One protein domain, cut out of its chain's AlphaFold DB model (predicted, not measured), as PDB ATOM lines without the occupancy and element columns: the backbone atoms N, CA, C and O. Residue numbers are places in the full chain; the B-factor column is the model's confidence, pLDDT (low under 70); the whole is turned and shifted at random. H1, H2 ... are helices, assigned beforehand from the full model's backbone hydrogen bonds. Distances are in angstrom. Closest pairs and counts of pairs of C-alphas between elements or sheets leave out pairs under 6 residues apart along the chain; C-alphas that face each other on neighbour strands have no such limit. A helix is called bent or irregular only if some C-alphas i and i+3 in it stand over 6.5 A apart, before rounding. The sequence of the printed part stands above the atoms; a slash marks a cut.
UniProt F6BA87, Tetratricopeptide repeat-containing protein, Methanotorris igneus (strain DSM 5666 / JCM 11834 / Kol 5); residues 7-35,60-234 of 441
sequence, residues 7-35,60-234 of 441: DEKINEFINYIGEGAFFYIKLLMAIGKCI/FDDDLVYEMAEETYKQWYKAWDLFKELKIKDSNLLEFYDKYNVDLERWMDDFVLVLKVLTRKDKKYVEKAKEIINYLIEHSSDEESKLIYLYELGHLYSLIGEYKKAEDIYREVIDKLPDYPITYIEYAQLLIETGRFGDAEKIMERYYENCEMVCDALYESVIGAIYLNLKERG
ATOM      1  N   ASP A   7      57.724  69.809  81.923       85.81
ATOM      2  CA  ASP A   7      57.785  70.406  83.262       85.81
ATOM      3  C   ASP A   7      59.191  70.937  83.574       85.81
ATOM      4  O   ASP A   7      59.332  72.018  84.138       85.81
ATOM      5  N   GLU A   8      60.237  70.233  83.131       90.12
ATOM      6  CA  GLU A   8      61.625  70.709  83.205       90.12
ATOM      7  C   GLU A   8      61.808  72.025  82.439       90.12
ATOM      8  O   GLU A   8      62.385  72.967  82.973       90.12
ATOM      9  N   LYS A   9      61.247  72.127  81.226       91.50
ATOM     10  CA  LYS A   9      61.289  73.363  80.429       91.50
ATOM     11  C   LYS A   9      60.545  74.522  81.084       91.50
ATOM     12  O   LYS A   9      61.008  75.652  81.002       91.50
ATOM     13  N   ILE A  10      59.401  74.260  81.721       90.31
ATOM     14  CA  ILE A  10      58.656  75.297  82.450       90.31
ATOM     15  C   ILE A  10      59.467  75.793  83.650       90.31
ATOM     16  O   ILE A  10      59.545  76.996  83.871       90.31
ATOM     17  N   ASN A  11      60.123  74.897  84.390       91.19
ATOM     18  CA  ASN A  11      60.973  75.301  85.510       91.19
ATOM     19  C   ASN A  11      62.178  76.134  85.046       91.19
ATOM     20  O   ASN A  11      62.483  77.151  85.660       91.19
ATOM     21  N   GLU A  12      62.846  75.742  83.956       94.44
ATOM     22  CA  GLU A  12      63.934  76.547  83.379       94.44
ATOM     23  C   GLU A  12      63.445  77.913  82.892       94.44
ATOM     24  O   GLU A  12      64.094  78.924  83.146       94.44
ATOM     25  N   PHE A  13      62.280  77.954  82.248       93.31
ATOM     26  CA  PHE A  13      61.646  79.190  81.806       93.31
ATOM     27  C   PHE A  13      61.399  80.158  82.974       93.31
ATOM     28  O   PHE A  13      61.835  81.307  82.915       93.31
ATOM     29  N   ILE A  14      60.786  79.678  84.061       92.31
ATOM     30  CA  ILE A  14      60.525  80.477  85.269       92.31
ATOM     31  C   ILE A  14      61.837  80.944  85.910       92.31
ATOM     32  O   ILE A  14      61.951  82.104  86.301       92.31
ATOM     33  N   ASN A  15      62.851  80.074  85.974       93.25
ATOM     34  CA  ASN A  15      64.160  80.437  86.518       93.25
ATOM     35  C   ASN A  15      64.814  81.569  85.717       93.25
ATOM     36  O   ASN A  15      65.315  82.516  86.314       93.25
ATOM     37  N   TYR A  16      64.774  81.517  84.383       95.50
ATOM     38  CA  TYR A  16      65.327  82.588  83.554       95.50
ATOM     39  C   TYR A  16      64.567  83.909  83.697       95.50
ATOM     40  O   TYR A  16      65.202  84.965  83.704       95.50
ATOM     41  N   ILE A  17      63.239  83.871  83.853       90.56
ATOM     42  CA  ILE A  17      62.459  85.072  84.179       90.56
ATOM     43  C   ILE A  17      62.936  85.657  85.511       90.56
ATOM     44  O   ILE A  17      63.286  86.836  85.559       90.56
ATOM     45  N   GLY A  18      63.018  84.836  86.563       86.62
ATOM     46  CA  GLY A  18      63.430  85.274  87.898       86.62
ATOM     47  C   GLY A  18      64.868  85.803  87.958       86.62
ATOM     48  O   GLY A  18      65.119  86.837  88.574       86.62
ATOM     49  N   GLU A  19      65.812  85.145  87.278       90.00
ATOM     50  CA  GLU A  19      67.198  85.619  87.179       90.00
ATOM     51  C   GLU A  19      67.284  86.969  86.463       90.00
ATOM     52  O   GLU A  19      68.011  87.852  86.915       90.00
ATOM     53  N   GLY A  20      66.540  87.153  85.368       87.75
ATOM     54  CA  GLY A  20      66.491  88.438  84.673       87.75
ATOM     55  C   GLY A  20      65.802  89.525  85.500       87.75
ATOM     56  O   GLY A  20      66.288  90.651  85.527       87.75
ATOM     57  N   ALA A  21      64.752  89.185  86.255       83.94
ATOM     58  CA  ALA A  21      64.026  90.129  87.106       83.94
ATOM     59  C   ALA A  21      64.929  90.788  88.164       83.94
ATOM     60  O   ALA A  21      64.774  91.969  88.463       83.94
ATOM     61  N   PHE A  22      65.928  90.065  88.681       82.06
ATOM     62  CA  PHE A  22      66.918  90.629  89.604       82.06
ATOM     63  C   PHE A  22      67.704  91.803  88.995       82.06
ATOM     64  O   PHE A  22      67.950  92.803  89.670       82.06
ATOM     65  N   PHE A  23      68.104  91.688  87.727       84.94
ATOM     66  CA  PHE A  23      68.787  92.764  87.005       84.94
ATOM     67  C   PHE A  23      67.804  93.828  86.527       84.94
ATOM     68  O   PHE A  23      68.134  95.009  86.558       84.94
ATOM     69  N   TYR A  24      66.586  93.426  86.169       83.12
ATOM     70  CA  TYR A  24      65.535  94.337  85.744       83.12
ATOM     71  C   TYR A  24      65.121  95.303  86.852       83.12
ATOM     72  O   TYR A  24      65.010  96.491  86.603       83.12
ATOM     73  N   ILE A  25      64.982  94.845  88.099       79.44
ATOM     74  CA  ILE A  25      64.685  95.737  89.230       79.44
ATOM     75  C   ILE A  25      65.798  96.777  89.401       79.44
ATOM     76  O   ILE A  25      65.523  97.947  89.635       79.44
ATOM     77  N   LYS A  26      67.065  96.385  89.225       81.06
ATOM     78  CA  LYS A  26      68.190  97.331  89.259       81.06
ATOM     79  C   LYS A  26      68.189  98.280  88.068       81.06
ATOM     80  O   LYS A  26      68.531  99.443  88.239       81.06
ATOM     81  N   LEU A  27      67.800  97.797  86.888       80.88
ATOM     82  CA  LEU A  27      67.580  98.634  85.714       80.88
ATOM     83  C   LEU A  27      66.481  99.661  85.998       80.88
ATOM     84  O   LEU A  27      66.695 100.841  85.760       80.88
ATOM     85  N   LEU A  28      65.350  99.236  86.560       76.25
ATOM     86  CA  LEU A  28      64.260 100.117  86.962       76.25
ATOM     87  C   LEU A  28      64.683 101.093  88.053       76.25
ATOM     88  O   LEU A  28      64.246 102.224  88.009       76.25
ATOM     89  N   MET A  29      65.552 100.720  88.992       73.38
ATOM     90  CA  MET A  29      66.115 101.671  89.960       73.38
ATOM     91  C   MET A  29      67.077 102.662  89.296       73.38
ATOM     92  O   MET A  29      67.093 103.832  89.656       73.38
ATOM     93  N   ALA A  30      67.874 102.217  88.323       70.56
ATOM     94  CA  ALA A  30      68.793 103.081  87.588       70.56
ATOM     95  C   ALA A  30      68.048 104.062  86.667       70.56
ATOM     96  O   ALA A  30      68.433 105.220  86.574       70.56
ATOM     97  N   ILE A  31      66.959 103.614  86.035       67.12
ATOM     98  CA  ILE A  31      66.061 104.451  85.230       67.12
ATOM     99  C   ILE A  31      65.150 105.297  86.138       67.12
ATOM    100  O   ILE A  31      64.903 106.460  85.857       67.12
ATOM    101  N   GLY A  32      64.663 104.723  87.236       48.53
ATOM    102  CA  GLY A  32      63.711 105.295  88.196       48.53
ATOM    103  C   GLY A  32      64.329 106.272  89.192       48.53
ATOM    104  O   GLY A  32      63.617 107.116  89.714       48.53
ATOM    105  N   LYS A  33      65.661 106.303  89.339       45.25
ATOM    106  CA  LYS A  33      66.378 107.483  89.857       45.25
ATOM    107  C   LYS A  33      66.165 108.747  88.997       45.25
ATOM    108  O   LYS A  33      66.644 109.812  89.370       45.25
ATOM    109  N   CYS A  34      65.447 108.642  87.873       40.78
ATOM    110  CA  CYS A  34      64.941 109.756  87.070       40.78
ATOM    111  C   CYS A  34      63.401 109.886  87.056       40.78
ATOM    112  O   CYS A  34      62.896 110.684  86.270       40.78
ATOM    113  N   ILE A  35      62.643 109.131  87.863       35.84
ATOM    114  CA  ILE A  35      61.174 109.237  87.948       35.84
ATOM    115  C   ILE A  35      60.756 109.202  89.426       35.84
ATOM    116  O   ILE A  35      60.317 108.174  89.937       35.84
ATOM    117  N   PHE A  60      74.778 110.796  84.770       51.59
ATOM    118  CA  PHE A  60      74.055 109.582  84.405       51.59
ATOM    119  C   PHE A  60      75.035 108.466  83.990       51.59
ATOM    120  O   PHE A  60      75.733 108.601  82.984       51.59
ATOM    121  N   ASP A  61      75.105 107.363  84.747       66.38
ATOM    122  CA  ASP A  61      75.943 106.211  84.385       66.38
ATOM    123  C   ASP A  61      75.222 105.356  83.330       66.38
ATOM    124  O   ASP A  61      74.624 104.313  83.617       66.38
ATOM    125  N   ASP A  62      75.254 105.850  82.087       69.44
ATOM    126  CA  ASP A  62      74.791 105.149  80.885       69.44
ATOM    127  C   ASP A  62      75.306 103.698  80.852       69.44
ATOM    128  O   ASP A  62      74.571 102.774  80.485       69.44
ATOM    129  N   ASP A  63      76.557 103.470  81.270       80.75
ATOM    130  CA  ASP A  63      77.184 102.151  81.227       80.75
ATOM    131  C   ASP A  63      76.488 101.171  82.181       80.75
ATOM    132  O   ASP A  63      76.226 100.030  81.783       80.75
ATOM    133  N   LEU A  64      76.096 101.614  83.382       82.31
ATOM    134  CA  LEU A  64      75.345 100.793  84.337       82.31
ATOM    135  C   LEU A  64      73.946 100.426  83.817       82.31
ATOM    136  O   LEU A  64      73.532  99.267  83.929       82.31
ATOM    137  N   VAL A  65      73.220 101.377  83.218       82.81
ATOM    138  CA  VAL A  65      71.892 101.130  82.619       82.81
ATOM    139  C   VAL A  65      72.004 100.069  81.526       82.81
ATOM    140  O   VAL A  65      71.266  99.079  81.515       82.81
ATOM    141  N   TYR A  66      72.972 100.227  80.624       87.69
ATOM    142  CA  TYR A  66      73.189  99.274  79.544       87.69
ATOM    143  C   TYR A  66      73.716  97.920  80.026       87.69
ATOM    144  O   TYR A  66      73.409  96.908  79.393       87.69
ATOM    145  N   GLU A  67      74.506  97.874  81.100       91.44
ATOM    146  CA  GLU A  67      74.952  96.627  81.721       91.44
ATOM    147  C   GLU A  67      73.761  95.855  82.299       91.44
ATOM    148  O   GLU A  67      73.569  94.683  81.966       91.44
ATOM    149  N   MET A  68      72.913  96.516  83.096       91.88
ATOM    150  CA  MET A  68      71.751  95.871  83.716       91.88
ATOM    151  C   MET A  68      70.739  95.406  82.667       91.88
ATOM    152  O   MET A  68      70.218  94.290  82.755       91.88
ATOM    153  N   ALA A  69      70.505  96.213  81.628       90.81
ATOM    154  CA  ALA A  69      69.654  95.823  80.510       90.81
ATOM    155  C   ALA A  69      70.227  94.614  79.748       90.81
ATOM    156  O   ALA A  69      69.483  93.707  79.381       90.81
ATOM    157  N   GLU A  70      71.546  94.550  79.543       94.25
ATOM    158  CA  GLU A  70      72.196  93.448  78.825       94.25
ATOM    159  C   GLU A  70      72.183  92.139  79.631       94.25
ATOM    160  O   GLU A  70      71.939  91.076  79.056       94.25
ATOM    161  N   GLU A  71      72.370  92.194  80.954       95.56
ATOM    162  CA  GLU A  71      72.208  91.025  81.830       95.56
ATOM    163  C   GLU A  71      70.754  90.542  81.891       95.56
ATOM    164  O   GLU A  71      70.498  89.340  81.759       95.56
ATOM    165  N   THR A  72      69.793  91.466  81.978       94.06
ATOM    166  CA  THR A  72      68.358  91.144  81.909       94.06
ATOM    167  C   THR A  72      68.026  90.449  80.588       94.06
ATOM    168  O   THR A  72      67.473  89.346  80.573       94.06
ATOM    169  N   TYR A  73      68.451  91.041  79.466       96.31
ATOM    170  CA  TYR A  73      68.256  90.490  78.128       96.31
ATOM    171  C   TYR A  73      68.833  89.079  77.990       96.31
ATOM    172  O   TYR A  73      68.164  88.200  77.449       96.31
ATOM    173  N   LYS A  74      70.051  88.816  78.487       95.94
ATOM    174  CA  LYS A  74      70.684  87.487  78.384       95.94
ATOM    175  C   LYS A  74      69.831  86.384  79.002       95.94
ATOM    176  O   LYS A  74      69.859  85.259  78.500       95.94
ATOM    177  N   GLN A  75      69.118  86.681  80.086       97.06
ATOM    178  CA  GLN A  75      68.263  85.709  80.760       97.06
ATOM    179  C   GLN A  75      66.888  85.632  80.108       97.06
ATOM    180  O   GLN A  75      66.460  84.552  79.700       97.06
ATOM    181  N   TRP A  76      66.234  86.770  79.895       97.00
ATOM    182  CA  TRP A  76      64.894  86.800  79.312       97.00
ATOM    183  C   TRP A  76      64.851  86.338  77.861       97.00
ATOM    184  O   TRP A  76      63.867  85.736  77.449       97.00
ATOM    185  N   TYR A  77      65.937  86.476  77.102       96.00
ATOM    186  CA  TYR A  77      66.008  85.908  75.761       96.00
ATOM    187  C   TYR A  77      66.030  84.366  75.775       96.00
ATOM    188  O   TYR A  77      65.421  83.730  74.915       96.00
ATOM    189  N   LYS A  78      66.655  83.730  76.780       95.94
ATOM    190  CA  LYS A  78      66.562  82.265  76.957       95.94
ATOM    191  C   LYS A  78      65.151  81.850  77.369       95.94
ATOM    192  O   LYS A  78      64.634  80.855  76.862       95.94
ATOM    193  N   ALA A  79      64.524  82.628  78.254       94.88
ATOM    194  CA  ALA A  79      63.122  82.434  78.612       94.88
ATOM    195  C   ALA A  79      62.219  82.549  77.371       94.88
ATOM    196  O   ALA A  79      61.348  81.712  77.163       94.88
ATOM    197  N   TRP A  80      62.481  83.514  76.490       95.38
ATOM    198  CA  TRP A  80      61.743  83.715  75.247       95.38
ATOM    199  C   TRP A  80      61.826  82.527  74.282       95.38
ATOM    200  O   TRP A  80      60.820  82.122  73.694       95.38
ATOM    201  N   ASP A  81      63.002  81.918  74.134       94.19
ATOM    202  CA  ASP A  81      63.135  80.709  73.318       94.19
ATOM    203  C   ASP A  81      62.313  79.543  73.899       94.19
ATOM    204  O   ASP A  81      61.594  78.867  73.156       94.19
ATOM    205  N   LEU A  82      62.311  79.368  75.226       93.31
ATOM    206  CA  LEU A  82      61.466  78.370  75.893       93.31
ATOM    207  C   LEU A  82      59.971  78.693  75.787       93.31
ATOM    208  O   LEU A  82      59.175  77.783  75.559       93.31
ATOM    209  N   PHE A  83      59.581  79.962  75.893       91.25
ATOM    210  CA  PHE A  83      58.201  80.423  75.736       91.25
ATOM    211  C   PHE A  83      57.619  79.992  74.380       91.25
ATOM    212  O   PHE A  83      56.561  79.353  74.325       91.25
ATOM    213  N   LYS A  84      58.368  80.226  73.290       90.12
ATOM    214  CA  LYS A  84      58.004  79.781  71.932       90.12
ATOM    215  C   LYS A  84      57.903  78.257  71.831       90.12
ATOM    216  O   LYS A  84      56.960  77.731  71.238       90.12
ATOM    217  N   GLU A  85      58.851  77.521  72.414       90.94
ATOM    218  CA  GLU A  85      58.836  76.050  72.401       90.94
ATOM    219  C   GLU A  85      57.659  75.451  73.178       90.94
ATOM    220  O   GLU A  85      57.076  74.444  72.757       90.94
ATOM    221  N   LEU A  86      57.306  76.065  74.308       88.81
ATOM    222  CA  LEU A  86      56.190  75.663  75.157       88.81
ATOM    223  C   LEU A  86      54.833  75.976  74.516       88.81
ATOM    224  O   LEU A  86      53.831  75.379  74.922       88.81
ATOM    225  N   LYS A  87      54.812  76.839  73.487       85.50
ATOM    226  CA  LYS A  87      53.609  77.293  72.774       85.50
ATOM    227  C   LYS A  87      52.556  77.824  73.744       85.50
ATOM    228  O   LYS A  87      51.376  77.476  73.635       85.50
ATOM    229  N   ILE A  88      53.009  78.606  74.723       80.12
ATOM    230  CA  ILE A  88      52.114  79.303  75.642       80.12
ATOM    231  C   ILE A  88      51.318  80.300  74.799       80.12
ATOM    232  O   ILE A  88      51.884  81.028  73.986       80.12
ATOM    233  N   LYS A  89      49.995  80.232  74.912       75.19
ATOM    234  CA  LYS A  89      49.078  81.105  74.184       75.19
ATOM    235  C   LYS A  89      48.570  82.183  75.116       75.19
ATOM    236  O   LYS A  89      48.372  81.912  76.297       75.19
ATOM    237  N   ASP A  90      48.261  83.326  74.532       70.19
ATOM    238  CA  ASP A  90      47.698  84.483  75.217       70.19
ATOM    239  C   ASP A  90      46.376  84.154  75.955       70.19
ATOM    240  O   ASP A  90      46.157  84.496  77.109       70.19
ATOM    241  N   SER A  91      45.551  83.266  75.387       73.19
ATOM    242  CA  SER A  91      44.342  82.757  76.061       73.19
ATOM    243  C   SER A  91      44.590  81.997  77.376       73.19
ATOM    244  O   SER A  91      43.634  81.649  78.063       73.19
ATOM    245  N   ASN A  92      45.844  81.662  77.691       78.75
ATOM    246  CA  ASN A  92      46.226  80.838  78.834       78.75
ATOM    247  C   ASN A  92      47.095  81.602  79.848       78.75
ATOM    248  O   ASN A  92      47.636  80.959  80.750       78.75
ATOM    249  N   LEU A  93      47.266  82.926  79.712       82.25
ATOM    250  CA  LEU A  93      48.119  83.694  80.630       82.25
ATOM    251  C   LEU A  93      47.610  83.606  82.074       82.25
ATOM    252  O   LEU A  93      48.395  83.299  82.968       82.25
ATOM    253  N   LEU A  94      46.296  83.744  82.296       81.56
ATOM    254  CA  LEU A  94      45.696  83.644  83.634       81.56
ATOM    255  C   LEU A  94      45.894  82.257  84.264       81.56
ATOM    256  O   LEU A  94      46.293  82.146  85.417       81.56
ATOM    257  N   GLU A  95      45.693  81.183  83.493       83.44
ATOM    258  CA  GLU A  95      45.945  79.818  83.979       83.44
ATOM    259  C   GLU A  95      47.425  79.598  84.324       83.44
ATOM    260  O   GLU A  95      47.757  78.833  85.236       83.44
ATOM    261  N   PHE A  96      48.331  80.236  83.576       86.00
ATOM    262  CA  PHE A  96      49.760  80.181  83.849       86.00
ATOM    263  C   PHE A  96      50.102  80.939  85.133       86.00
ATOM    264  O   PHE A  96      50.832  80.401  85.970       86.00
ATOM    265  N   TYR A  97      49.529  82.130  85.316       84.44
ATOM    266  CA  TYR A  97      49.655  82.920  86.535       84.44
ATOM    267  C   TYR A  97      49.152  82.141  87.756       84.44
ATOM    268  O   TYR A  97      49.918  81.925  88.688       84.44
ATOM    269  N   ASP A  98      47.935  81.596  87.720       85.75
ATOM    270  CA  ASP A  98      47.358  80.835  88.840       85.75
ATOM    271  C   ASP A  98      48.214  79.626  89.242       85.75
ATOM    272  O   ASP A  98      48.280  79.233  90.411       85.75
ATOM    273  N   LYS A  99      48.865  78.999  88.260       88.44
ATOM    274  CA  LYS A  99      49.645  77.782  88.476       88.44
ATOM    275  C   LYS A  99      51.078  78.052  88.921       88.44
ATOM    276  O   LYS A  99      51.625  77.259  89.690       88.44
ATOM    277  N   TYR A 100      51.703  79.101  88.395       87.00
ATOM    278  CA  TYR A 100      53.141  79.341  88.535       87.00
ATOM    279  C   TYR A 100      53.485  80.668  89.212       87.00
ATOM    280  O   TYR A 100      54.653  80.888  89.520       87.00
ATOM    281  N   ASN A 101      52.489  81.515  89.479       85.88
ATOM    282  CA  ASN A 101      52.634  82.863  90.022       85.88
ATOM    283  C   ASN A 101      53.604  83.726  89.196       85.88
ATOM    284  O   ASN A 101      54.477  84.402  89.738       85.88
ATOM    285  N   VAL A 102      53.478  83.640  87.868       85.19
ATOM    286  CA  VAL A 102      54.258  84.424  86.904       85.19
ATOM    287  C   VAL A 102      53.296  85.183  86.010       85.19
ATOM    288  O   VAL A 102      52.507  84.572  85.288       85.19
ATOM    289  N   ASP A 103      53.387  86.507  86.063       84.88
ATOM    290  CA  ASP A 103      52.658  87.410  85.182       84.88
ATOM    291  C   ASP A 103      53.401  87.518  83.846       84.88
ATOM    292  O   ASP A 103      54.455  88.148  83.734       84.88
ATOM    293  N   LEU A 104      52.894  86.792  82.853       87.44
ATOM    294  CA  LEU A 104      53.519  86.702  81.541       87.44
ATOM    295  C   LEU A 104      53.282  87.940  80.685       87.44
ATOM    296  O   LEU A 104      54.155  88.259  79.887       87.44
ATOM    297  N   GLU A 105      52.139  88.602  80.842       84.94
ATOM    298  CA  GLU A 105      51.811  89.826  80.111       84.94
ATOM    299  C   GLU A 105      52.796  90.920  80.510       84.94
ATOM    300  O   GLU A 105      53.581  91.388  79.684       84.94
ATOM    301  N   ARG A 106      52.904  91.162  81.822       85.06
ATOM    302  CA  ARG A 106      53.871  92.106  82.379       85.06
ATOM    303  C   ARG A 106      55.310  91.781  81.980       85.06
ATOM    304  O   ARG A 106      56.057  92.670  81.588       85.06
ATOM    305  N   TRP A 107      55.711  90.508  82.042       90.44
ATOM    306  CA  TRP A 107      57.058  90.105  81.629       90.44
ATOM    307  C   TRP A 107      57.337  90.388  80.144       90.44
ATOM    308  O   TRP A 107      58.447  90.800  79.805       90.44
ATOM    309  N   MET A 108      56.368  90.157  79.250       91.06
ATOM    310  CA  MET A 108      56.534  90.433  77.819       91.06
ATOM    311  C   MET A 108      56.701  91.934  77.564       91.06
ATOM    312  O   MET A 108      57.610  92.319  76.822       91.06
ATOM    313  N   ASP A 109      55.901  92.766  78.225       84.88
ATOM    314  CA  ASP A 109      55.972  94.225  78.114       84.88
ATOM    315  C   ASP A 109      57.307  94.766  78.650       84.88
ATOM    316  O   ASP A 109      58.020  95.509  77.964       84.88
ATOM    317  N   ASP A 110      57.718  94.294  79.829       87.50
ATOM    318  CA  ASP A 110      59.014  94.616  80.430       87.50
ATOM    319  C   ASP A 110      60.174  94.177  79.517       87.50
ATOM    320  O   ASP A 110      61.188  94.870  79.374       87.50
ATOM    321  N   PHE A 111      60.047  93.028  78.847       93.75
ATOM    322  CA  PHE A 111      61.083  92.549  77.940       93.75
ATOM    323  C   PHE A 111      61.201  93.414  76.681       93.75
ATOM    324  O   PHE A 111      62.318  93.696  76.227       93.75
ATOM    325  N   VAL A 112      60.075  93.891  76.142       89.38
ATOM    326  CA  VAL A 112      60.065  94.880  75.056       89.38
ATOM    327  C   VAL A 112      60.760  96.170  75.502       89.38
ATOM    328  O   VAL A 112      61.598  96.688  74.758       89.38
ATOM    329  N   LEU A 113      60.512  96.651  76.725       86.38
ATOM    330  CA  LEU A 113      61.209  97.814  77.286       86.38
ATOM    331  C   LEU A 113      62.730  97.611  77.340       86.38
ATOM    332  O   LEU A 113      63.478  98.450  76.831       86.38
ATOM    333  N   VAL A 114      63.200  96.483  77.881       90.38
ATOM    334  CA  VAL A 114      64.637  96.148  77.945       90.38
ATOM    335  C   VAL A 114      65.275  96.181  76.554       90.38
ATOM    336  O   VAL A 114      66.364  96.727  76.366       90.38
ATOM    337  N   LEU A 115      64.595  95.626  75.551       92.12
ATOM    338  CA  LEU A 115      65.085  95.627  74.175       92.12
ATOM    339  C   LEU A 115      65.142  97.035  73.585       92.12
ATOM    340  O   LEU A 115      66.147  97.367  72.954       92.12
ATOM    341  N   LYS A 116      64.120  97.871  73.816       86.50
ATOM    342  CA  LYS A 116      64.112  99.285  73.405       86.50
ATOM    343  C   LYS A 116      65.298 100.042  74.002       86.50
ATOM    344  O   LYS A 116      66.011 100.704  73.248       86.50
ATOM    345  N   VAL A 117      65.580  99.871  75.297       86.25
ATOM    346  CA  VAL A 117      66.773 100.449  75.950       86.25
ATOM    347  C   VAL A 117      68.042 100.016  75.212       86.25
ATOM    348  O   VAL A 117      68.837 100.849  74.779       86.25
ATOM    349  N   LEU A 118      68.203  98.716  74.963       88.69
ATOM    350  CA  LEU A 118      69.388  98.177  74.297       88.69
ATOM    351  C   LEU A 118      69.531  98.594  72.824       88.69
ATOM    352  O   LEU A 118      70.653  98.630  72.312       88.69
ATOM    353  N   THR A 119      68.444  98.952  72.132       86.69
ATOM    354  CA  THR A 119      68.522  99.427  70.737       86.69
ATOM    355  C   THR A 119      69.322 100.718  70.582       86.69
ATOM    356  O   THR A 119      69.937 100.920  69.532       86.69
ATOM    357  N   ARG A 120      69.381 101.547  71.634       81.12
ATOM    358  CA  ARG A 120      70.210 102.760  71.678       81.12
ATOM    359  C   ARG A 120      71.709 102.435  71.708       81.12
ATOM    360  O   ARG A 120      72.506 103.188  71.157       81.12
ATOM    361  N   LYS A 121      72.086 101.280  72.276       83.06
ATOM    362  CA  LYS A 121      73.474 100.795  72.378       83.06
ATOM    363  C   LYS A 121      73.962 100.116  71.100       83.06
ATOM    364  O   LYS A 121      75.084 100.349  70.656       83.06
ATOM    365  N   ASP A 122      73.154  99.222  70.529       86.50
ATOM    366  CA  ASP A 122      73.573  98.378  69.404       86.50
ATOM    367  C   ASP A 122      72.391  98.000  68.497       86.50
ATOM    368  O   ASP A 122      71.360  97.480  68.935       86.50
ATOM    369  N   LYS A 123      72.587  98.177  67.185       87.06
ATOM    370  CA  LYS A 123      71.602  97.847  66.148       87.06
ATOM    371  C   LYS A 123      71.187  96.376  66.145       87.06
ATOM    372  O   LYS A 123      70.100  96.075  65.662       87.06
ATOM    373  N   LYS A 124      71.995  95.451  66.679       90.75
ATOM    374  CA  LYS A 124      71.605  94.030  66.768       90.75
ATOM    375  C   LYS A 124      70.315  93.828  67.573       90.75
ATOM    376  O   LYS A 124      69.547  92.920  67.266       90.75
ATOM    377  N   TYR A 125      70.064  94.683  68.569       92.44
ATOM    378  CA  TYR A 125      68.876  94.597  69.414       92.44
ATOM    379  C   TYR A 125      67.619  95.105  68.708       92.44
ATOM    380  O   TYR A 125      66.529  94.661  69.044       92.44
ATOM    381  N   VAL A 126      67.756  95.933  67.666       91.94
ATOM    382  CA  VAL A 126      66.628  96.380  66.831       91.94
ATOM    383  C   VAL A 126      65.947  95.194  66.161       91.94
ATOM    384  O   VAL A 126      64.726  95.075  66.195       91.94
ATOM    385  N   GLU A 127      66.726  94.285  65.577       93.31
ATOM    386  CA  GLU A 127      66.164  93.109  64.910       93.31
ATOM    387  C   GLU A 127      65.548  92.126  65.915       93.31
ATOM    388  O   GLU A 127      64.551  91.481  65.604       93.31
ATOM    389  N   LYS A 128      66.075  92.065  67.145       94.31
ATOM    390  CA  LYS A 128      65.488  91.270  68.235       94.31
ATOM    391  C   LYS A 128      64.192  91.858  68.773       94.31
ATOM    392  O   LYS A 128      63.230  91.116  68.937       94.31
ATOM    393  N   ALA A 129      64.139  93.172  68.961       94.25
ATOM    394  CA  ALA A 129      62.919  93.879  69.323       94.25
ATOM    395  C   ALA A 129      61.827  93.653  68.268       94.25
ATOM    396  O   ALA A 129      60.726  93.237  68.607       94.25
ATOM    397  N   LYS A 130      62.151  93.810  66.975       95.31
ATOM    398  CA  LYS A 130      61.205  93.525  65.883       95.31
ATOM    399  C   LYS A 130      60.736  92.073  65.870       95.31
ATOM    400  O   LYS A 130      59.554  91.841  65.644       95.31
ATOM    401  N   GLU A 131      61.638  91.105  66.050       94.62
ATOM    402  CA  GLU A 131      61.284  89.676  66.097       94.62
ATOM    403  C   GLU A 131      60.222  89.419  67.173       94.62
ATOM    404  O   GLU A 131      59.205  88.785  66.902       94.62
ATOM    405  N   ILE A 132      60.452  89.951  68.374       94.94
ATOM    406  CA  ILE A 132      59.592  89.739  69.538       94.94
ATOM    407  C   ILE A 132      58.266  90.478  69.379       94.94
ATOM    408  O   ILE A 132      57.219  89.847  69.457       94.94
ATOM    409  N   ILE A 133      58.290  91.774  69.060       96.31
ATOM    410  CA  ILE A 133      57.068  92.576  68.911       96.31
ATOM    411  C   ILE A 133      56.169  92.012  67.801       96.31
ATOM    412  O   ILE A 133      54.970  91.859  68.007       96.31
ATOM    413  N   ASN A 134      56.722  91.625  66.642       96.12
ATOM    414  CA  ASN A 134      55.907  91.020  65.578       96.12
ATOM    415  C   ASN A 134      55.313  89.674  66.003       96.12
ATOM    416  O   ASN A 134      54.166  89.389  65.669       96.12
ATOM    417  N   TYR A 135      56.062  88.858  66.752       94.12
ATOM    418  CA  TYR A 135      55.515  87.620  67.301       94.12
ATOM    419  C   TYR A 135      54.331  87.907  68.231       94.12
ATOM    420  O   TYR A 135      53.317  87.218  68.127       94.12
ATOM    421  N   LEU A 136      54.443  88.918  69.101       93.06
ATOM    422  CA  LEU A 136      53.368  89.324  70.007       93.06
ATOM    423  C   LEU A 136      52.132  89.783  69.221       93.06
ATOM    424  O   LEU A 136      51.069  89.210  69.418       93.06
ATOM    425  N   ILE A 137      52.289  90.670  68.230       94.31
ATOM    426  CA  ILE A 137      51.203  91.118  67.331       94.31
ATOM    427  C   ILE A 137      50.500  89.935  66.639       94.31
ATOM    428  O   ILE A 137      49.277  89.919  66.512       94.31
ATOM    429  N   GLU A 138      51.260  88.950  66.146       92.81
ATOM    430  CA  GLU A 138      50.710  87.778  65.450       92.81
ATOM    431  C   GLU A 138      49.938  86.825  66.376       92.81
ATOM    432  O   GLU A 138      49.087  86.070  65.898       92.81
ATOM    433  N   HIS A 139      50.250  86.830  67.676       89.88
ATOM    434  CA  HIS A 139      49.732  85.871  68.654       89.88
ATOM    435  C   HIS A 139      48.830  86.493  69.729       89.88
ATOM    436  O   HIS A 139      48.333  85.738  70.570       89.88
ATOM    437  N   SER A 140      48.579  87.806  69.685       89.00
ATOM    438  CA  SER A 140      47.587  88.486  70.524       89.00
ATOM    439  C   SER A 140      46.202  87.858  70.355       89.00
ATOM    440  O   SER A 140      45.771  87.530  69.244       89.00
ATOM    441  N   SER A 141      45.503  87.667  71.470       85.19
ATOM    442  CA  SER A 141      44.176  87.048  71.506       85.19
ATOM    443  C   SER A 141      43.043  88.008  71.150       85.19
ATOM    444  O   SER A 141      41.993  87.562  70.676       85.19
ATOM    445  N   ASP A 142      43.270  89.307  71.315       89.19
ATOM    446  CA  ASP A 142      42.320  90.377  71.054       89.19
ATOM    447  C   ASP A 142      42.950  91.521  70.231       89.19
ATOM    448  O   ASP A 142      44.167  91.610  70.049       89.19
ATOM    449  N   GLU A 143      42.095  92.375  69.658       91.88
ATOM    450  CA  GLU A 143      42.546  93.466  68.784       91.88
ATOM    451  C   GLU A 143      43.171  94.626  69.577       91.88
ATOM    452  O   GLU A 143      43.985  95.347  69.015       91.88
ATOM    453  N   GLU A 144      42.835  94.803  70.855       91.50
ATOM    454  CA  GLU A 144      43.371  95.883  71.689       91.50
ATOM    455  C   GLU A 144      44.837  95.611  72.041       91.50
ATOM    456  O   GLU A 144      45.701  96.408  71.676       91.50
ATOM    457  N   SER A 145      45.146  94.433  72.587       89.81
ATOM    458  CA  SER A 145      46.517  93.960  72.841       89.81
ATOM    459  C   SER A 145      47.376  94.002  71.575       89.81
ATOM    460  O   SER A 145      48.533  94.425  71.579       89.81
ATOM    461  N   LYS A 146      46.787  93.633  70.433       94.44
ATOM    462  CA  LYS A 146      47.455  93.728  69.134       94.44
ATOM    463  C   LYS A 146      47.795  95.173  68.755       94.44
ATOM    464  O   LYS A 146      48.859  95.410  68.185       94.44
ATOM    465  N   LEU A 147      46.908  96.132  69.031       96.19
ATOM    466  CA  LEU A 147      47.146  97.558  68.780       96.19
ATOM    467  C   LEU A 147      48.175  98.148  69.753       96.19
ATOM    468  O   LEU A 147      48.977  98.974  69.325       96.19
ATOM    469  N   ILE A 148      48.221  97.676  71.001       92.25
ATOM    470  CA  ILE A 148      49.259  98.031  71.981       92.25
ATOM    471  C   ILE A 148      50.640  97.587  71.474       92.25
ATOM    472  O   ILE A 148      51.557  98.403  71.366       92.25
ATOM    473  N   TYR A 149      50.789  96.332  71.039       94.69
ATOM    474  CA  TYR A 149      52.060  95.877  70.462       94.69
ATOM    475  C   TYR A 149      52.370  96.519  69.103       94.69
ATOM    476  O   TYR A 149      53.539  96.707  68.753       94.69
ATOM    477  N   LEU A 150      51.348  96.909  68.336       97.19
ATOM    478  CA  LEU A 150      51.546  97.710  67.131       97.19
ATOM    479  C   LEU A 150      52.118  99.089  67.483       97.19
ATOM    480  O   LEU A 150      53.068  99.519  66.832       97.19
ATOM    481  N   TYR A 151      51.614  99.746  68.529       95.94
ATOM    482  CA  TYR A 151      52.191 100.981  69.065       95.94
ATOM    483  C   TYR A 151      53.663 100.790  69.463       95.94
ATOM    484  O   TYR A 151      54.505 101.589  69.048       95.94
ATOM    485  N   GLU A 152      54.000  99.701  70.159       93.38
ATOM    486  CA  GLU A 152      55.381  99.386  70.547       93.38
ATOM    487  C   GLU A 152      56.322  99.248  69.340       93.38
ATOM    488  O   GLU A 152      57.469  99.711  69.353       93.38
ATOM    489  N   LEU A 153      55.824  98.684  68.234       97.06
ATOM    490  CA  LEU A 153      56.554  98.655  66.968       97.06
ATOM    491  C   LEU A 153      56.757 100.067  66.390       97.06
ATOM    492  O   LEU A 153      57.825 100.366  65.848       97.06
ATOM    493  N   GLY A 154      55.748 100.933  66.502       96.38
ATOM    494  CA  GLY A 154      55.825 102.346  66.127       96.38
ATOM    495  C   GLY A 154      56.888 103.100  66.921       96.38
ATOM    496  O   GLY A 154      57.745 103.756  66.324       96.38
ATOM    497  N   HIS A 155      56.904 102.920  68.242       91.06
ATOM    498  CA  HIS A 155      57.909 103.496  69.133       91.06
ATOM    499  C   HIS A 155      59.313 103.004  68.771       91.06
ATOM    500  O   HIS A 155      60.224 103.810  68.570       91.06
ATOM    501  N   LEU A 156      59.490 101.703  68.538       91.62
ATOM    502  CA  LEU A 156      60.764 101.178  68.055       91.62
ATOM    503  C   LEU A 156      61.205 101.829  66.732       91.62
ATOM    504  O   LEU A 156      62.382 102.159  66.580       91.62
ATOM    505  N   TYR A 157      60.293 102.030  65.773       94.88
ATOM    506  CA  TYR A 157      60.619 102.738  64.532       94.88
ATOM    507  C   TYR A 157      61.018 104.196  64.773       94.88
ATOM    508  O   TYR A 157      61.933 104.679  64.102       94.88
ATOM    509  N   SER A 158      60.380 104.874  65.730       89.25
ATOM    510  CA  SER A 158      60.743 106.233  66.136       89.25
ATOM    511  C   SER A 158      62.184 106.283  66.651       89.25
ATOM    512  O   SER A 158      63.014 107.008  66.098       89.25
ATOM    513  N   LEU A 159      62.527 105.404  67.604       85.81
ATOM    514  CA  LEU A 159      63.856 105.327  68.229       85.81
ATOM    515  C   LEU A 159      64.994 105.102  67.224       85.81
ATOM    516  O   LEU A 159      66.110 105.578  67.428       85.81
ATOM    517  N   ILE A 160      64.733 104.378  66.133       88.94
ATOM    518  CA  ILE A 160      65.744 104.077  65.107       88.94
ATOM    519  C   ILE A 160      65.741 105.065  63.930       88.94
ATOM    520  O   ILE A 160      66.461 104.846  62.952       88.94
ATOM    521  N   GLY A 161      64.941 106.134  64.000       88.62
ATOM    522  CA  GLY A 161      64.870 107.185  62.979       88.62
ATOM    523  C   GLY A 161      64.013 106.841  61.755       88.62
ATOM    524  O   GLY A 161      64.029 107.559  60.756       88.62
ATOM    525  N   GLU A 162      63.240 105.758  61.801       94.69
ATOM    526  CA  GLU A 162      62.312 105.336  60.743       94.69
ATOM    527  C   GLU A 162      60.955 106.048  60.901       94.69
ATOM    528  O   GLU A 162      59.884 105.437  60.898       94.69
ATOM    529  N   TYR A 163      61.006 107.376  61.020       94.75
ATOM    530  CA  TYR A 163      59.897 108.237  61.440       94.75
ATOM    531  C   TYR A 163      58.616 108.069  60.628       94.75
ATOM    532  O   TYR A 163      57.519 108.150  61.173       94.75
ATOM    533  N   LYS A 164      58.728 107.799  59.322       96.56
ATOM    534  CA  LYS A 164      57.542 107.614  58.480       96.56
ATOM    535  C   LYS A 164      56.751 106.360  58.866       96.56
ATOM    536  O   LYS A 164      55.527 106.408  58.889       96.56
ATOM    537  N   LYS A 165      57.443 105.264  59.195       97.12
ATOM    538  CA  LYS A 165      56.799 104.021  59.644       97.12
ATOM    539  C   LYS A 165      56.169 104.200  61.021       97.12
ATOM    540  O   LYS A 165      55.050 103.747  61.222       97.12
ATOM    541  N   ALA A 166      56.869 104.890  61.924       97.25
ATOM    542  CA  ALA A 166      56.341 105.243  63.239       97.25
ATOM    543  C   ALA A 166      55.048 106.066  63.118       97.25
ATOM    544  O   ALA A 166      54.029 105.691  63.684       97.25
ATOM    545  N   GLU A 167      55.052 107.124  62.299       97.25
ATOM    546  CA  GLU A 167      53.875 107.973  62.076       97.25
ATOM    547  C   GLU A 167      52.686 107.204  61.480       97.25
ATOM    548  O   GLU A 167      51.551 107.420  61.901       97.25
ATOM    549  N   ASP A 168      52.920 106.322  60.503       97.88
ATOM    550  CA  ASP A 168      51.842 105.526  59.904       97.88
ATOM    551  C   ASP A 168      51.201 104.584  60.940       97.88
ATOM    552  O   ASP A 168      49.976 104.471  60.987       97.88
ATOM    553  N   ILE A 169      52.015 103.989  61.819       98.25
ATOM    554  CA  ILE A 169      51.555 103.150  62.931       98.25
ATOM    555  C   ILE A 169      50.796 103.962  63.979       98.25
ATOM    556  O   ILE A 169      49.691 103.582  64.351       98.25
ATOM    557  N   TYR A 170      51.345 105.086  64.443       97.81
ATOM    558  CA  TYR A 170      50.689 105.904  65.465       97.81
ATOM    559  C   TYR A 170      49.319 106.393  65.002       97.81
ATOM    560  O   TYR A 170      48.364 106.378  65.773       97.81
ATOM    561  N   ARG A 171      49.190 106.770  63.723       97.38
ATOM    562  CA  ARG A 171      47.895 107.120  63.127       97.38
ATOM    563  C   ARG A 171      46.924 105.946  63.145       97.38
ATOM    564  O   ARG A 171      45.774 106.134  63.518       97.38
ATOM    565  N   GLU A 172      47.381 104.756  62.757       97.44
ATOM    566  CA  GLU A 172      46.548 103.554  62.781       97.44
ATOM    567  C   GLU A 172      46.061 103.221  64.197       97.44
ATOM    568  O   GLU A 172      44.876 102.934  64.375       97.44
ATOM    569  N   VAL A 173      46.950 103.285  65.191       97.12
ATOM    570  CA  VAL A 173      46.605 103.007  66.588       97.12
ATOM    571  C   VAL A 173      45.629 104.054  67.114       97.12
ATOM    572  O   VAL A 173      44.586 103.672  67.620       97.12
ATOM    573  N   ILE A 174      45.878 105.350  66.904       95.94
ATOM    574  CA  ILE A 174      44.954 106.425  67.312       95.94
ATOM    575  C   ILE A 174      43.564 106.256  66.679       95.94
ATOM    576  O   ILE A 174      42.550 106.495  67.328       95.94
ATOM    577  N   ASP A 175      43.490 105.861  65.407       95.31
ATOM    578  CA  ASP A 175      42.206 105.741  64.711       95.31
ATOM    579  C   ASP A 175      41.396 104.508  65.164       95.31
ATOM    580  O   ASP A 175      40.170 104.502  65.037       95.31
ATOM    581  N   LYS A 176      42.058 103.462  65.678       95.69
ATOM    582  CA  LYS A 176      41.417 102.206  66.116       95.69
ATOM    583  C   LYS A 176      41.266 102.076  67.630       95.69
ATOM    584  O   LYS A 176      40.339 101.409  68.080       95.69
ATOM    585  N   LEU A 177      42.154 102.709  68.386       93.50
ATOM    586  CA  LEU A 177      42.203 102.749  69.840       93.50
ATOM    587  C   LEU A 177      42.380 104.215  70.288       93.50
ATOM    588  O   LEU A 177      43.453 104.618  70.740       93.50
ATOM    589  N   PRO A 178      41.335 105.048  70.113       91.44
ATOM    590  CA  PRO A 178      41.416 106.486  70.361       91.44
ATOM    591  C   PRO A 178      41.579 106.849  71.842       91.44
ATOM    592  O   PRO A 178      41.983 107.974  72.116       91.44
ATOM    593  N   ASP A 179      41.314 105.918  72.762       88.62
ATOM    594  CA  ASP A 179      41.474 106.079  74.213       88.62
ATOM    595  C   ASP A 179      42.775 105.432  74.725       88.62
ATOM    596  O   ASP A 179      42.817 104.793  75.771       88.62
ATOM    597  N   TYR A 180      43.859 105.555  73.953       87.12
ATOM    598  CA  TYR A 180      45.192 105.107  74.361       87.12
ATOM    599  C   TYR A 180      46.168 106.295  74.410       87.12
ATOM    600  O   TYR A 180      46.881 106.562  73.433       87.12
ATOM    601  N   PRO A 181      46.194 107.038  75.543       84.75
ATOM    602  CA  PRO A 181      46.913 108.307  75.713       84.75
ATOM    603  C   PRO A 181      48.358 108.301  75.216       84.75
ATOM    604  O   PRO A 181      48.795 109.232  74.535       84.75
ATOM    605  N   ILE A 182      49.090 107.226  75.514       84.06
ATOM    606  CA  ILE A 182      50.525 107.135  75.240       84.06
ATOM    607  C   ILE A 182      50.848 107.266  73.747       84.06
ATOM    608  O   ILE A 182      51.852 107.877  73.389       84.06
ATOM    609  N   THR A 183      49.967 106.806  72.851       88.00
ATOM    610  CA  THR A 183      50.217 106.922  71.403       88.00
ATOM    611  C   THR A 183      50.179 108.373  70.932       88.00
ATOM    612  O   THR A 183      50.958 108.760  70.061       88.00
ATOM    613  N   TYR A 184      49.303 109.203  71.504       90.88
ATOM    614  CA  TYR A 184      49.262 110.625  71.169       90.88
ATOM    615  C   TYR A 184      50.511 111.351  71.648       90.88
ATOM    616  O   TYR A 184      51.059 112.159  70.902       90.88
ATOM    617  N   ILE A 185      50.962 111.041  72.866       85.25
ATOM    618  CA  ILE A 185      52.151 111.640  73.477       85.25
ATOM    619  C   ILE A 185      53.383 111.330  72.627       85.25
ATOM    620  O   ILE A 185      54.071 112.246  72.181       85.25
ATOM    621  N   GLU A 186      53.609 110.057  72.317       86.50
ATOM    622  CA  GLU A 186      54.758 109.604  71.525       86.50
ATOM    623  C   GLU A 186      54.708 110.125  70.084       86.50
ATOM    624  O   GLU A 186      55.728 110.487  69.491       86.50
ATOM    625  N   TYR A 187      53.508 110.244  69.504       94.81
ATOM    626  CA  TYR A 187      53.362 110.855  68.189       94.81
ATOM    627  C   TYR A 187      53.636 112.364  68.224       94.81
ATOM    628  O   TYR A 187      54.324 112.887  67.344       94.81
ATOM    629  N   ALA A 188      53.151 113.077  69.240       89.12
ATOM    630  CA  ALA A 188      53.443 114.492  69.417       89.12
ATOM    631  C   ALA A 188      54.946 114.726  69.644       89.12
ATOM    632  O   ALA A 188      55.514 115.612  69.008       89.12
ATOM    633  N   GLN A 189      55.613 113.895  70.449       84.88
ATOM    634  CA  GLN A 189      57.064 113.938  70.658       84.88
ATOM    635  C   GLN A 189      57.837 113.709  69.356       84.88
ATOM    636  O   GLN A 189      58.679 114.532  68.996       84.88
ATOM    637  N   LEU A 190      57.476 112.691  68.570       89.25
ATOM    638  CA  LEU A 190      58.044 112.478  67.236       89.25
ATOM    639  C   LEU A 190      57.878 113.716  66.330       89.25
ATOM    640  O   LEU A 190      58.780 114.099  65.575       89.25
ATOM    641  N   LEU A 191      56.716 114.370  66.379       90.50
ATOM    642  CA  LEU A 191      56.457 115.589  65.610       90.50
ATOM    643  C   LEU A 191      57.302 116.772  66.112       90.50
ATOM    644  O   LEU A 191      57.795 117.544  65.289       90.50
ATOM    645  N   ILE A 192      57.536 116.895  67.419       83.69
ATOM    646  CA  ILE A 192      58.436 117.895  68.019       83.69
ATOM    647  C   ILE A 192      59.878 117.663  67.556       83.69
ATOM    648  O   ILE A 192      60.509 118.590  67.039       83.69
ATOM    649  N   GLU A 193      60.381 116.431  67.664       83.50
ATOM    650  CA  GLU A 193      61.737 116.049  67.244       83.50
ATOM    651  C   GLU A 193      61.983 116.350  65.761       83.50
ATOM    652  O   GLU A 193      63.043 116.843  65.368       83.50
ATOM    653  N   THR A 194      60.964 116.123  64.930       87.50
ATOM    654  CA  THR A 194      61.012 116.399  63.488       87.50
ATOM    655  C   THR A 194      60.671 117.851  63.122       87.50
ATOM    656  O   THR A 194      60.665 118.207  61.942       87.50
ATOM    657  N   GLY A 195      60.425 118.723  64.109       84.81
ATOM    658  CA  GLY A 195      60.167 120.156  63.924       84.81
ATOM    659  C   GLY A 195      58.783 120.505  63.362       84.81
ATOM    660  O   GLY A 195      58.586 121.611  62.854       84.81
ATOM    661  N   ARG A 196      57.827 119.573  63.425       88.06
ATOM    662  CA  ARG A 196      56.430 119.699  62.974       88.06
ATOM    663  C   ARG A 196      55.502 120.089  64.130       88.06
ATOM    664  O   ARG A 196      54.495 119.438  64.396       88.06
ATOM    665  N   PHE A 197      55.827 121.181  64.805       82.00
ATOM    666  CA  PHE A 197      55.165 121.612  66.039       82.00
ATOM    667  C   PHE A 197      53.660 121.873  65.892       82.00
ATOM    668  O   PHE A 197      52.883 121.489  66.758       82.00
ATOM    669  N   GLY A 198      53.228 122.478  64.778       79.69
ATOM    670  CA  GLY A 198      51.800 122.727  64.533       79.69
ATOM    671  C   GLY A 198      50.991 121.453  64.253       79.69
ATOM    672  O   GLY A 198      49.774 121.446  64.404       79.69
ATOM    673  N   ASP A 199      51.647 120.364  63.838       88.00
ATOM    674  CA  ASP A 199      50.996 119.055  63.775       88.00
ATOM    675  C   ASP A 199      50.972 118.407  65.164       88.00
ATOM    676  O   ASP A 199      49.959 117.811  65.517       88.00
ATOM    677  N   ALA A 200      52.035 118.566  65.965       86.50
ATOM    678  CA  ALA A 200      52.093 118.066  67.340       86.50
ATOM    679  C   ALA A 200      50.959 118.649  68.203       86.50
ATOM    680  O   ALA A 200      50.262 117.900  68.881       86.50
ATOM    681  N   GLU A 201      50.703 119.957  68.096       83.00
ATOM    682  CA  GLU A 201      49.580 120.632  68.764       83.00
ATOM    683  C   GLU A 201      48.235 119.978  68.409       83.00
ATOM    684  O   GLU A 201      47.477 119.613  69.301       83.00
ATOM    685  N   LYS A 202      47.969 119.719  67.122       86.19
ATOM    686  CA  LYS A 202      46.727 119.053  66.682       86.19
ATOM    687  C   LYS A 202      46.598 117.627  67.207       86.19
ATOM    688  O   LYS A 202      45.485 117.155  67.427       86.19
ATOM    689  N   ILE A 203      47.711 116.909  67.361       91.12
ATOM    690  CA  ILE A 203      47.692 115.575  67.973       91.12
ATOM    691  C   ILE A 203      47.315 115.679  69.449       91.12
ATOM    692  O   ILE A 203      46.470 114.909  69.899       91.12
ATOM    693  N   MET A 204      47.839 116.669  70.166       84.62
ATOM    694  CA  MET A 204      47.454 116.924  71.553       84.62
ATOM    695  C   MET A 204      45.998 117.405  71.678       84.62
ATOM    696  O   MET A 204      45.289 116.988  72.589       84.62
ATOM    697  N   GLU A 205      45.486 118.197  70.733       82.62
ATOM    698  CA  GLU A 205      44.054 118.520  70.670       82.62
ATOM    699  C   GLU A 205      43.199 117.255  70.510       82.62
ATOM    700  O   GLU A 205      42.219 117.086  71.234       82.62
ATOM    701  N   ARG A 206      43.592 116.330  69.619       87.94
ATOM    702  CA  ARG A 206      42.898 115.042  69.465       87.94
ATOM    703  C   ARG A 206      42.985 114.185  70.722       87.94
ATOM    704  O   ARG A 206      41.983 113.573  71.065       87.94
ATOM    705  N   TYR A 207      44.135 114.136  71.391       85.75
ATOM    706  CA  TYR A 207      44.288 113.432  72.667       85.75
ATOM    707  C   TYR A 207      43.233 113.903  73.669       85.75
ATOM    708  O   TYR A 207      42.486 113.100  74.218       85.75
ATOM    709  N   TYR A 208      43.095 115.220  73.806       79.19
ATOM    710  CA  TYR A 208      42.112 115.813  74.698       79.19
ATOM    711  C   TYR A 208      40.655 115.541  74.275       79.19
ATOM    712  O   TYR A 208      39.781 115.375  75.118       79.19
ATOM    713  N   GLU A 209      40.369 115.506  72.971       83.31
ATOM    714  CA  GLU A 209      39.019 115.218  72.467       83.31
ATOM    715  C   GLU A 209      38.604 113.742  72.608       83.31
ATOM    716  O   GLU A 209      37.405 113.465  72.599       83.31
ATOM    717  N   ASN A 210      39.558 112.808  72.679       84.88
ATOM    718  CA  ASN A 210      39.284 111.373  72.549       84.88
ATOM    719  C   ASN A 210      39.549 110.544  73.813       84.88
ATOM    720  O   ASN A 210      38.972 109.464  73.916       84.88
ATOM    721  N   CYS A 211      40.379 111.015  74.745       79.50
ATOM    722  CA  CYS A 211      40.688 110.269  75.963       79.50
ATOM    723  C   CYS A 211      39.743 110.626  77.114       79.50
ATOM    724  O   CYS A 211      39.527 111.806  77.400       79.50
ATOM    725  N   GLU A 212      39.195 109.610  77.792       74.00
ATOM    726  CA  GLU A 212      38.268 109.809  78.922       74.00
ATOM    727  C   GLU A 212      38.997 110.366  80.154       74.00
ATOM    728  O   GLU A 212      38.468 111.220  80.867       74.00
ATOM    729  N   MET A 213      40.241 109.928  80.364       69.56
ATOM    730  CA  MET A 213      41.109 110.395  81.438       69.56
ATOM    731  C   MET A 213      42.372 111.020  80.846       69.56
ATOM    732  O   MET A 213      43.329 110.336  80.486       69.56
ATOM    733  N   VAL A 214      42.363 112.345  80.733       63.75
ATOM    734  CA  VAL A 214      43.544 113.108  80.329       63.75
ATOM    735  C   VAL A 214      44.473 113.228  81.535       63.75
ATOM    736  O   VAL A 214      44.092 113.758  82.572       63.75
ATOM    737  N   CYS A 215      45.704 112.734  81.401       66.19
ATOM    738  CA  CYS A 215      46.779 113.050  82.335       66.19
ATOM    739  C   CYS A 215      47.288 114.473  82.058       66.19
ATOM    740  O   CYS A 215      47.955 114.705  81.043       66.19
ATOM    741  N   ASP A 216      46.950 115.405  82.951       63.66
ATOM    742  CA  ASP A 216      47.253 116.834  82.816       63.66
ATOM    743  C   ASP A 216      48.761 117.096  82.736       63.66
ATOM    744  O   ASP A 216      49.217 117.737  81.790       63.66
ATOM    745  N   ALA A 217      49.548 116.486  83.629       62.22
ATOM    746  CA  ALA A 217      51.005 116.644  83.664       62.22
ATOM    747  C   ALA A 217      51.686 116.230  82.344       62.22
ATOM    748  O   ALA A 217      52.590 116.903  81.846       62.22
ATOM    749  N   LEU A 218      51.228 115.136  81.721       64.88
ATOM    750  CA  LEU A 218      51.761 114.689  80.430       64.88
ATOM    751  C   LEU A 218      51.348 115.626  79.289       64.88
ATOM    752  O   LEU A 218      52.146 115.899  78.390       64.88
ATOM    753  N   TYR A 219      50.117 116.143  79.322       69.06
ATOM    754  CA  TYR A 219      49.652 117.128  78.349       69.06
ATOM    755  C   TYR A 219      50.477 118.422  78.435       69.06
ATOM    756  O   TYR A 219      50.931 118.940  77.411       69.06
ATOM    757  N   GLU A 220      50.688 118.921  79.652       65.69
ATOM    758  CA  GLU A 220      51.470 120.120  79.962       65.69
ATOM    759  C   GLU A 220      52.907 119.997  79.510       65.69
ATOM    760  O   GLU A 220      53.374 120.846  78.755       65.69
ATOM    761  N   SER A 221      53.572 118.901  79.871       68.19
ATOM    762  CA  SER A 221      54.952 118.642  79.470       68.19
ATOM    763  C   SER A 221      55.127 118.732  77.949       68.19
ATOM    764  O   SER A 221      56.017 119.425  77.448       68.19
ATOM    765  N   VAL A 222      54.222 118.116  77.177       71.69
ATOM    766  CA  VAL A 222      54.310 118.112  75.710       71.69
ATOM    767  C   VAL A 222      53.975 119.481  75.107       71.69
ATOM    768  O   VAL A 222      54.704 119.952  74.230       71.69
ATOM    769  N   ILE A 223      52.909 120.155  75.555       75.56
ATOM    770  CA  ILE A 223      52.572 121.500  75.053       75.56
ATOM    771  C   ILE A 223      53.632 122.532  75.458       75.56
ATOM    772  O   ILE A 223      54.012 123.374  74.640       75.56
ATOM    773  N   GLY A 224      54.153 122.443  76.680       71.75
ATOM    774  CA  GLY A 224      55.268 123.244  77.172       71.75
ATOM    775  C   GLY A 224      56.511 123.049  76.308       71.75
ATOM    776  O   GLY A 224      57.079 124.028  75.814       71.75
ATOM    777  N   ALA A 225      56.878 121.799  76.005       71.88
ATOM    778  CA  ALA A 225      57.987 121.483  75.105       71.88
ATOM    779  C   ALA A 225      57.776 122.036  73.683       71.88
ATOM    780  O   ALA A 225      58.717 122.580  73.089       71.88
ATOM    781  N   ILE A 226      56.555 121.949  73.137       74.25
ATOM    782  CA  ILE A 226      56.189 122.562  71.847       74.25
ATOM    783  C   ILE A 226      56.444 124.070  71.892       74.25
ATOM    784  O   ILE A 226      57.102 124.615  71.002       74.25
ATOM    785  N   TYR A 227      55.957 124.746  72.931       70.62
ATOM    786  CA  TYR A 227      56.092 126.190  73.068       70.62
ATOM    787  C   TYR A 227      57.556 126.632  73.220       70.62
ATOM    788  O   TYR A 227      57.995 127.531  72.493       70.62
ATOM    789  N   LEU A 228      58.335 125.980  74.089       70.56
ATOM    790  CA  LEU A 228      59.753 126.293  74.302       70.56
ATOM    791  C   LEU A 228      60.561 126.166  73.002       70.56
ATOM    792  O   LEU A 228      61.259 127.104  72.609       70.56
ATOM    793  N   ASN A 229      60.389 125.063  72.267       70.94
ATOM    794  CA  ASN A 229      61.086 124.848  70.996       70.94
ATOM    795  C   ASN A 229      60.714 125.897  69.934       70.94
ATOM    796  O   ASN A 229      61.559 126.339  69.147       70.94
ATOM    797  N   LEU A 230      59.449 126.318  69.894       67.81
ATOM    798  CA  LEU A 230      58.990 127.360  68.975       67.81
ATOM    799  C   LEU A 230      59.541 128.739  69.332       67.81
ATOM    800  O   LEU A 230      59.895 129.503  68.426       67.81
ATOM    801  N   LYS A 231      59.636 129.046  70.631       66.81
ATOM    802  CA  LYS A 231      60.228 130.280  71.155       66.81
ATOM    803  C   LYS A 231      61.702 130.382  70.771       66.81
ATOM    804  O   LYS A 231      62.092 131.390  70.186       66.81
ATOM    805  N   GLU A 232      62.489 129.333  71.012       70.69
ATOM    806  CA  GLU A 232      63.919 129.298  70.670       70.69
ATOM    807  C   GLU A 232      64.178 129.446  69.168       70.69
ATOM    808  O   GLU A 232      65.117 130.126  68.751       70.69
ATOM    809  N   ARG A 233      63.331 128.832  68.333       68.12
ATOM    810  CA  ARG A 233      63.519 128.811  66.874       68.12
ATOM    811  C   ARG A 233      62.828 129.965  66.142       68.12
ATOM    812  O   ARG A 233      62.983 130.089  64.927       68.12
ATOM    813  N   GLY A 234      62.060 130.802  66.846       59.81
ATOM    814  CA  GLY A 234      61.297 131.909  66.260       59.81
ATOM    815  C   GLY A 234      60.223 131.463  65.256       59.81
ATOM    816  O   GLY A 234      59.898 132.210  64.332       59.81
TER     817      GLY A 234
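What this domain is: This is residues 7 to 35 and 60 to 234 of the 441 residues of the protein "Tetratricopeptide repeat-containing protein" of Methanotorris igneus (strain DSM 5666 / JCM 11834 / Kol 5) (UniProt F6BA87). Seven helices, H4 to H10, run to and fro in an elongated solenoid-like stack, with H4, H6, H8 and H10 running one way and H5, H7 and H9 back. At the H4 end, the long helices H1 and H2 lie side by side, H2 packing on H4, while short H3 meets the beginning of H4 nearly crosswise. The 204 printed residues include ten named helices, H1 to H10 in chain order, and no named strand; the class is all helix. H4 to H10 are an up-and-down bundle, each running against the one before it. The whole is compact, with a radius of gyration of the C-alphas of 18.4 A, yet elongated, spanning 63 by 39 by 28 A.

How they stand to each other: H1, residues 7 to 32, touches H2, residues 62 to 86, at a shallow tilt of 23 degrees, opposite ways; their closest C-alphas, of Gly 20 and Thr 72, are 4.3 A apart. With residues 66 to 76 alone, H2 touches H4, residues 104 to 121, at a steep tilt of 45 degrees; the closest C-alphas, of Ala 69 and Val 114, are 5.6 A apart. H3, residues 90 to 100, touches residues 104 to 105 of H4 about perpendicular, at 75 degrees; the closest C-alphas are those of Leu 93 and Leu 104, 6.2 A apart. Six helical hairpins follow from H4 through H5, residues 124 to 139, H6, residues 143 to 159, H7, residues 163 to 176, H8, residues 181 to 193, and H9, residues 197 to 210, to H10, residues 216 to 233. Among their closest C-alphas are Gly 154 and Ala 166 of H6 and H7, 4.1 A apart, and Ala 188 and Ala 200 of H8 and H9, 4.3 A. H6 and H8 only just touch, with 3 pairs of C-alphas within 8 A; the closest are those of Tyr 151 and Thr 183, 6.7 A. H1 and H10 are apart. Every O i to N i+4 pair is within hydrogen-bond range in H6, H7, H8 and H10; the counts are 20 of 22 in H1, 20 of 21 in H2, 5 of 7 in H3, 12 of 14 in H4, 11 of 12 in H5 and 9 of 10 in H9.

Where its parts are: H1 measures 35.7 A from C-alpha 7 at (57.785, 70.406, 83.262) to C-alpha 32, with a kink of 29 degrees near residue 23. H2 measures 35.3 A, with a kink of 27 degrees near residue 75. H3 is irregular: C-alphas 91 and 94 are 7.7 A apart. H4 measures 26.1 A, and H10 measures 25.7 A, ending with C-alpha 233 at (63.519, 128.811, 66.874).

The domain as a whole: The C-alphas farthest apart, of Asp 7 and Gly 234, are 63.9 A apart. Residues 36 to 59 are cut out, and C-alphas 35 and 60 are 13.4 A apart across the cut. The links from H2 onward to H10 are tight. Mean pLDDT of the printed part is 85.4; 21 residues are under 70, among them 31 to 35, 60 to 62 and 213 to 221.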